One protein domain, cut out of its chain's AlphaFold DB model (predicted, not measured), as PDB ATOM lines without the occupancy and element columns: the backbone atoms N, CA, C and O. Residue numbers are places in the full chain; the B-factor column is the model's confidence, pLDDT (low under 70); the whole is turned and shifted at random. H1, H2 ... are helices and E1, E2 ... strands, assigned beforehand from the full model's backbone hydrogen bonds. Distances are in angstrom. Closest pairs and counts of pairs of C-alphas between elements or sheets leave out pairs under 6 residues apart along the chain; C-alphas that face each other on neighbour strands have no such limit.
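Overview. This is residues 194 to 199 and 213 to 262 of the 262 residues of the protein "Uroporphyrinogen_deCOase domain-containing protein" of Anaerolineae bacterium (UniProt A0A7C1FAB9). Two helices, H1 and H2, lie side by side and run the same way, while the stretch between them runs back through the short strand E1 and a long loop, residues 235 to 251. Residues 194 to 199, before a cut, lie at one end of the elongated outline, and the loop reaches the other. The printed part has 56 residues, mostly helix in its named elements, which come in the order H1, E1, H2 and hold under half of the residues. It is only just loose, close to compact, with a radius of gyration of the C-alphas of 12.4 A and spans of 36 by 22 by 15 A.

Arrangement. H1, residues 215 to 225, touches H2, residues 252 to 260, at a shallow tilt of 14 degrees; their closest C-alphas, of Ala 216 and Ile 255, are 5.9 A apart. E1, residues 232 to 234, pairs with no named strand and is apart from H2. The closest C-alphas of H1 and E1, of Val 219 and Ile 234, are 7.3 A apart. In H1 and H2 every O i to N i+4 pair is within hydrogen-bond range.

Along the chain. H1 begins at C-alpha 215 (49.053, -22.295, 30.824) and is 15.5 A long; E1 measures 6.6 A. H2, 12.1 A long, ends at C-alpha 260 (47.443, -38.092, 29.199).

Size, cuts and confidence. Residues 200 to 212 are not printed; C-alphas 199 and 213 are 25.1 A apart. The link from E1 to H2 is long. Residues 239 to 243 and 261 to 262 have pLDDT under 70.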
ATOM      1  N   PHE A 194      45.450 -25.885   7.866       97.12
ATOM      2  CA  PHE A 194      46.778 -26.501   7.907       97.12
ATOM      3  C   PHE A 194      46.881 -27.726   8.830       97.12
ATOM      4  O   PHE A 194      47.861 -28.475   8.750       97.12
ATOM      5  N   GLY A 195      45.869 -27.979   9.663       95.56
ATOM      6  CA  GLY A 195      45.843 -29.082  10.623       95.56
ATOM      7  C   GLY A 195      46.106 -30.446   9.983       95.56
ATOM      8  O   GLY A 195      45.499 -30.812   8.978       95.56
ATOM      9  N   GLY A 196      47.042 -31.213  10.548       94.88
ATOM     10  CA  GLY A 196      47.416 -32.541  10.047       94.88
ATOM     11  C   GLY A 196      48.233 -32.556   8.749       94.88
ATOM     12  O   GLY A 196      48.740 -33.619   8.378       94.88
ATOM     13  N   ARG A 197      48.385 -31.412   8.068       95.50
ATOM     14  CA  ARG A 197      49.173 -31.262   6.832       95.50
ATOM     15  C   ARG A 197      50.590 -30.778   7.117       95.50
ATOM     16  O   ARG A 197      51.527 -31.239   6.473       95.50
ATOM     17  N   VAL A 198      50.725 -29.873   8.083       96.38
ATOM     18  CA  VAL A 198      51.988 -29.267   8.519       96.38
ATOM     19  C   VAL A 198      52.055 -29.277  10.049       96.38
ATOM     20  O   VAL A 198      51.062 -29.577  10.715       96.38
ATOM     21  N   VAL A 199      53.219 -28.964  10.615       96.62
ATOM     22  CA  VAL A 199      53.363 -28.743  12.057       96.62
ATOM     23  C   VAL A 199      52.777 -27.383  12.435       96.62
ATOM     24  O   VAL A 199      53.143 -26.375  11.845       96.62
ATOM     25  N   ALA A 213      43.638 -17.799  30.968       89.50
ATOM     26  CA  ALA A 213      43.657 -17.713  32.431       89.50
ATOM     27  C   ALA A 213      44.952 -18.275  33.050       89.50
ATOM     28  O   ALA A 213      45.198 -18.089  34.236       89.50
ATOM     29  N   GLY A 214      45.758 -18.977  32.255       90.12
ATOM     30  CA  GLY A 214      47.027 -19.591  32.616       90.12
ATOM     31  C   GLY A 214      47.422 -20.629  31.568       90.12
ATOM     32  O   GLY A 214      46.696 -20.856  30.594       90.12
ATOM     33  N   MET A 215      48.553 -21.301  31.778       92.25
ATOM     34  CA  MET A 215      49.053 -22.295  30.824       92.25
ATOM     35  C   MET A 215      48.103 -23.493  30.664       92.25
ATOM     36  O   MET A 215      47.856 -23.940  29.547       92.25
ATOM     37  N   ALA A 216      47.487 -23.968  31.751       93.75
ATOM     38  CA  ALA A 216      46.521 -25.066  31.685       93.75
ATOM     39  C   ALA A 216      45.251 -24.706  30.899       93.75
ATOM     40  O   ALA A 216      44.712 -25.542  30.176       93.75
ATOM     41  N   ASP A 217      44.785 -23.458  30.998       93.94
ATOM     42  CA  ASP A 217      43.665 -22.965  30.193       93.94
ATOM     43  C   ASP A 217      44.038 -22.889  28.707       93.94
ATOM     44  O   ASP A 217      43.300 -23.395  27.865       93.94
ATOM     45  N   PHE A 218      45.225 -22.366  28.386       93.69
ATOM     46  CA  PHE A 218      45.754 -22.373  27.021       93.69
ATOM     47  C   PHE A 218      45.795 -23.787  26.423       93.69
ATOM     48  O   PHE A 218      45.222 -24.023  25.356       93.69
ATOM     49  N   VAL A 219      46.408 -24.743  27.131       95.19
ATOM     50  CA  VAL A 219      46.475 -26.143  26.688       95.19
ATOM     51  C   VAL A 219      45.068 -26.708  26.506       95.19
ATOM     52  O   VAL A 219      44.761 -27.232  25.438       95.19
ATOM     53  N   ARG A 220      44.171 -26.539  27.485       95.44
ATOM     54  CA  ARG A 220      42.785 -27.030  27.413       95.44
ATOM     55  C   ARG A 220      42.032 -26.476  26.204       95.44
ATOM     56  O   ARG A 220      41.313 -27.228  25.552       95.44
ATOM     57  N   GLN A 221      42.202 -25.196  25.880       94.25
ATOM     58  CA  GLN A 221      41.557 -24.580  24.719       94.25
ATOM     59  C   GLN A 221      42.094 -25.133  23.394       94.25
ATOM     60  O   GLN A 221      41.300 -25.438  22.501       94.25
ATOM     61  N   LEU A 222      43.411 -25.334  23.267       94.25
ATOM     62  CA  LEU A 222      43.986 -25.989  22.086       94.25
ATOM     63  C   LEU A 222      43.496 -27.431  21.949       94.25
ATOM     64  O   LEU A 222      43.091 -27.847  20.863       94.25
ATOM     65  N   LEU A 223      43.492 -28.181  23.053       94.56
ATOM     66  CA  LEU A 223      43.031 -29.563  23.105       94.56
ATOM     67  C   LEU A 223      41.541 -29.690  22.756       94.56
ATOM     68  O   LEU A 223      41.177 -30.580  21.998       94.56
ATOM     69  N   ALA A 224      40.693 -28.767  23.213       94.06
ATOM     70  CA  ALA A 224      39.273 -28.745  22.863       94.06
ATOM     71  C   ALA A 224      39.020 -28.389  21.385       94.06
ATOM     72  O   ALA A 224      38.054 -28.867  20.791       94.06
ATOM     73  N   ALA A 225      39.868 -27.547  20.788       93.31
ATOM     74  CA  ALA A 225      39.745 -27.139  19.389       93.31
ATOM     75  C   ALA A 225      40.354 -28.149  18.402       93.31
ATOM     76  O   ALA A 225      39.972 -28.159  17.228       93.31
ATOM     77  N   ARG A 226      41.324 -28.968  18.837       92.38
ATOM     78  CA  ARG A 226      42.096 -29.841  17.945       92.38
ATOM     79  C   ARG A 226      41.189 -30.831  17.210       92.38
ATOM     80  O   ARG A 226      40.316 -31.474  17.781       92.38
ATOM     81  N   LYS A 227      41.463 -31.014  15.921       91.44
ATOM     82  CA  LYS A 227      40.822 -32.036  15.072       91.44
ATOM     83  C   LYS A 227      41.717 -33.258  14.862       91.44
ATOM     84  O   LYS A 227      41.264 -34.298  14.399       91.44
ATOM     85  N   THR A 228      43.006 -33.120  15.161       90.69
ATOM     86  CA  THR A 228      44.029 -34.156  15.028       90.69
ATOM     87  C   THR A 228      45.225 -33.810  15.911       90.69
ATOM     88  O   THR A 228      45.521 -32.633  16.106       90.69
ATOM     89  N   ASN A 229      45.936 -34.829  16.398       91.38
ATOM     90  CA  ASN A 229      47.221 -34.650  17.085       91.38
ATOM     91  C   ASN A 229      48.393 -34.591  16.090       91.38
ATOM     92  O   ASN A 229      49.512 -34.238  16.456       91.38
ATOM     93  N   ARG A 230      48.166 -34.942  14.815       94.00
ATOM     94  CA  ARG A 230      49.220 -34.933  13.802       94.00
ATOM     95  C   ARG A 230      49.687 -33.501  13.553       94.00
ATOM     96  O   ARG A 230      48.925 -32.678  13.053       94.00
ATOM     97  N   GLY A 231      50.959 -33.249  13.847       93.38
ATOM     98  CA  GLY A 231      51.579 -31.940  13.665       93.38
ATOM     99  C   GLY A 231      51.220 -30.922  14.746       93.38
ATOM    100  O   GLY A 231      51.644 -29.787  14.624       93.38
ATOM    101  N   LEU A 232      50.477 -31.283  15.796       95.38
ATOM    102  CA  LEU A 232      50.223 -30.366  16.905       95.38
ATOM    103  C   LEU A 232      51.456 -30.296  17.815       95.38
ATOM    104  O   LEU A 232      51.886 -31.321  18.342       95.38
ATOM    105  N   PHE A 233      52.001 -29.099  18.010       95.38
ATOM    106  CA  PHE A 233      53.078 -28.833  18.956       95.38
ATOM    107  C   PHE A 233      52.664 -27.685  19.882       95.38
ATOM    108  O   PHE A 233      52.320 -26.599  19.423       95.38
ATOM    109  N   ILE A 234      52.661 -27.931  21.192       94.44
ATOM    110  CA  ILE A 234      52.210 -26.961  22.195       94.44
ATOM    111  C   ILE A 234      53.413 -26.539  23.032       94.44
ATOM    112  O   ILE A 234      54.009 -27.362  23.725       94.44
ATOM    113  N   HIS A 235      53.756 -25.254  22.984       92.25
ATOM    114  CA  HIS A 235      54.768 -24.675  23.856       92.25
ATOM    115  C   HIS A 235      54.165 -24.395  25.228       92.25
ATOM    116  O   HIS A 235      53.316 -23.517  25.386       92.25
ATOM    117  N   VAL A 236      54.643 -25.140  26.219       91.25
ATOM    118  CA  VAL A 236      54.294 -24.962  27.626       91.25
ATOM    119  C   VAL A 236      55.398 -24.131  28.269       91.25
ATOM    120  O   VAL A 236      56.488 -24.636  28.530       91.25
ATOM    121  N   ASP A 237      55.133 -22.843  28.478       84.94
ATOM    122  CA  ASP A 237      56.071 -21.956  29.168       84.94
ATOM    123  C   ASP A 237      56.032 -22.208  30.686       84.94
ATOM    124  O   ASP A 237      54.965 -22.224  31.304       84.94
ATOM    125  N   ILE A 238      57.209 -22.405  31.279       81.88
ATOM    126  CA  ILE A 238      57.428 -22.616  32.720       81.88
ATOM    127  C   ILE A 238      58.184 -21.451  33.372       81.88
ATOM    128  O   ILE A 238      58.462 -21.477  34.565       81.88
ATOM    129  N   THR A 239      58.574 -20.451  32.584       68.56
ATOM    130  CA  THR A 239      59.431 -19.346  33.026       68.56
ATOM    131  C   THR A 239      58.638 -18.132  33.507       68.56
ATOM    132  O   THR A 239      59.240 -17.201  34.037       68.56
ATOM    133  N   ASN A 240      57.306 -18.130  33.327       60.22
ATOM    134  CA  ASN A 240      56.393 -16.997  33.560       60.22
ATOM    135  C   ASN A 240      56.868 -15.675  32.914       60.22
ATOM    136  O   ASN A 240      56.436 -14.600  33.315       60.22
ATOM    137  N   GLY A 241      57.785 -15.729  31.940       55.16
ATOM    138  CA  GLY A 241      58.545 -14.560  31.493       55.16
ATOM    139  C   GLY A 241      57.895 -13.766  30.361       55.16
ATOM    140  O   GLY A 241      58.302 -12.636  30.096       55.16
ATOM    141  N   LEU A 242      56.909 -14.350  29.674       58.88
ATOM    142  CA  LEU A 242      56.275 -13.752  28.493       58.88
ATOM    143  C   LEU A 242      55.010 -12.941  28.807       58.88
ATOM    144  O   LEU A 242      54.561 -12.163  27.965       58.88
ATOM    145  N   VAL A 243      54.441 -13.099  30.004       63.75
ATOM    146  CA  VAL A 243      53.185 -12.460  30.415       63.75
ATOM    147  C   VAL A 243      53.415 -11.663  31.702       63.75
ATOM    148  O   VAL A 243      54.433 -11.833  32.367       63.75
ATOM    149  N   ASP A 244      52.537 -10.710  32.015       70.31
ATOM    150  CA  ASP A 244      52.714  -9.862  33.200       70.31
ATOM    151  C   ASP A 244      52.655 -10.638  34.528       70.31
ATOM    152  O   ASP A 244      52.269 -11.804  34.578       70.31
ATOM    153  N   GLU A 245      53.012  -9.956  35.619       72.38
ATOM    154  CA  GLU A 245      53.118 -10.517  36.976       72.38
ATOM    155  C   GLU A 245      51.829 -11.180  37.503       72.38
ATOM    156  O   GLU A 245      51.874 -11.861  38.526       72.38
ATOM    157  N   SER A 246      50.677 -10.989  36.844       78.88
ATOM    158  CA  SER A 246      49.419 -11.649  37.218       78.88
ATOM    159  C   SER A 246      49.257 -13.056  36.634       78.88
ATOM    160  O   SER A 246      48.295 -13.747  36.977       78.88
ATOM    161  N   TRP A 247      50.171 -13.491  35.761       82.06
ATOM    162  CA  TRP A 247      50.139 -14.826  35.176       82.06
ATOM    163  C   TRP A 247      50.418 -15.905  36.235       82.06
ATOM    164  O   TRP A 247      51.427 -15.820  36.941       82.06
ATOM    165  N   PRO A 248      49.551 -16.926  36.370       86.50
ATOM    166  CA  PRO A 248      49.752 -17.971  37.364       86.50
ATOM    167  C   PRO A 248      50.936 -18.867  36.996       86.50
ATOM    168  O   PRO A 248      51.196 -19.131  35.822       86.50
ATOM    169  N   GLU A 249      51.615 -19.384  38.017       88.44
ATOM    170  CA  GLU A 249      52.675 -20.375  37.847       88.44
ATOM    171  C   GLU A 249      52.152 -21.639  37.147       88.44
ATOM    172  O   GLU A 249      51.067 -22.138  37.453       88.44
ATOM    173  N   THR A 250      52.924 -22.148  36.187       90.62
ATOM    174  CA  THR A 250      52.567 -23.353  35.432       90.62
ATOM    175  C   THR A 250      52.714 -24.612  36.297       90.62
ATOM    176  O   THR A 250      53.828 -25.054  36.572       90.62
ATOM    177  N   ASP A 251      51.591 -25.240  36.660       92.38
ATOM    178  CA  ASP A 251      51.558 -26.587  37.252       92.38
ATOM    179  C   ASP A 251      51.757 -27.654  36.161       92.38
ATOM    180  O   ASP A 251      50.836 -27.991  35.413       92.38
ATOM    181  N   LEU A 252      52.970 -28.202  36.074       92.94
ATOM    182  CA  LEU A 252      53.307 -29.235  35.093       92.94
ATOM    183  C   LEU A 252      52.506 -30.531  35.272       92.94
ATOM    184  O   LEU A 252      52.194 -31.168  34.267       92.94
ATOM    185  N   ASP A 253      52.125 -30.912  36.494       94.69
ATOM    186  CA  ASP A 253      51.329 -32.123  36.716       94.69
ATOM    187  C   ASP A 253      49.905 -31.944  36.174       94.69
ATOM    188  O   ASP A 253      49.305 -32.894  35.665       94.69
ATOM    189  N   GLU A 254      49.347 -30.728  36.251       95.31
ATOM    190  CA  GLU A 254      48.082 -30.409  35.579       95.31
ATOM    191  C   GLU A 254      48.223 -30.522  34.060       95.31
ATOM    192  O   GLU A 254      47.380 -31.156  33.422       95.31
ATOM    193  N   ILE A 255      49.298 -29.972  33.487       95.31
ATOM    194  CA  ILE A 255      49.561 -30.071  32.047       95.31
ATOM    195  C   ILE A 255      49.686 -31.533  31.603       95.31
ATOM    196  O   ILE A 255      49.046 -31.921  30.627       95.31
ATOM    197  N   TYR A 256      50.447 -32.366  32.321       94.50
ATOM    198  CA  TYR A 256      50.579 -33.787  31.988       94.50
ATOM    199  C   TYR A 256      49.236 -34.516  32.052       94.50
ATOM    200  O   TYR A 256      48.891 -35.213  31.102       94.50
ATOM    201  N   ARG A 257      48.419 -34.288  33.090       95.56
ATOM    202  CA  ARG A 257      47.069 -34.879  33.172       95.56
ATOM    203  C   ARG A 257      46.175 -34.479  31.999       95.56
ATOM    204  O   ARG A 257      45.387 -35.303  31.543       95.56
ATOM    205  N   LEU A 258      46.278 -33.239  31.512       94.19
ATOM    206  CA  LEU A 258      45.534 -32.787  30.331       94.19
ATOM    207  C   LEU A 258      45.977 -33.512  29.054       94.19
ATOM    208  O   LEU A 258      45.143 -33.765  28.196       94.19
ATOM    209  N   LEU A 259      47.266 -33.838  28.926       89.75
ATOM    210  CA  LEU A 259      47.821 -34.512  27.748       89.75
ATOM    211  C   LEU A 259      47.663 -36.043  27.789       89.75
ATOM    212  O   LEU A 259      47.597 -36.664  26.733       89.75
ATOM    213  N   GLU A 260      47.621 -36.645  28.982       87.44
ATOM    214  CA  GLU A 260      47.443 -38.092  29.199       87.44
ATOM    215  C   GLU A 260      45.971 -38.522  29.279       87.44
ATOM    216  O   GLU A 260      45.658 -39.692  29.064       87.44
ATOM    217  N   GLY A 261      45.071 -37.601  29.633       68.06
ATOM    218  CA  GLY A 261      43.639 -37.859  29.819       68.06
ATOM    219  C   GLY A 261      42.823 -37.998  28.528       68.06
ATOM    220  O   GLY A 261      41.594 -38.039  28.612       68.06
ATOM    221  N   ASP A 262      43.488 -38.056  27.372       54.31
ATOM    222  CA  ASP A 262      42.924 -38.160  26.020       54.31
ATOM    223  C   ASP A 262      43.296 -39.477  25.316       54.31
ATOM    224  O   ASP A 262      44.499 -39.829  25.281       54.31
TER     225      ASP A 262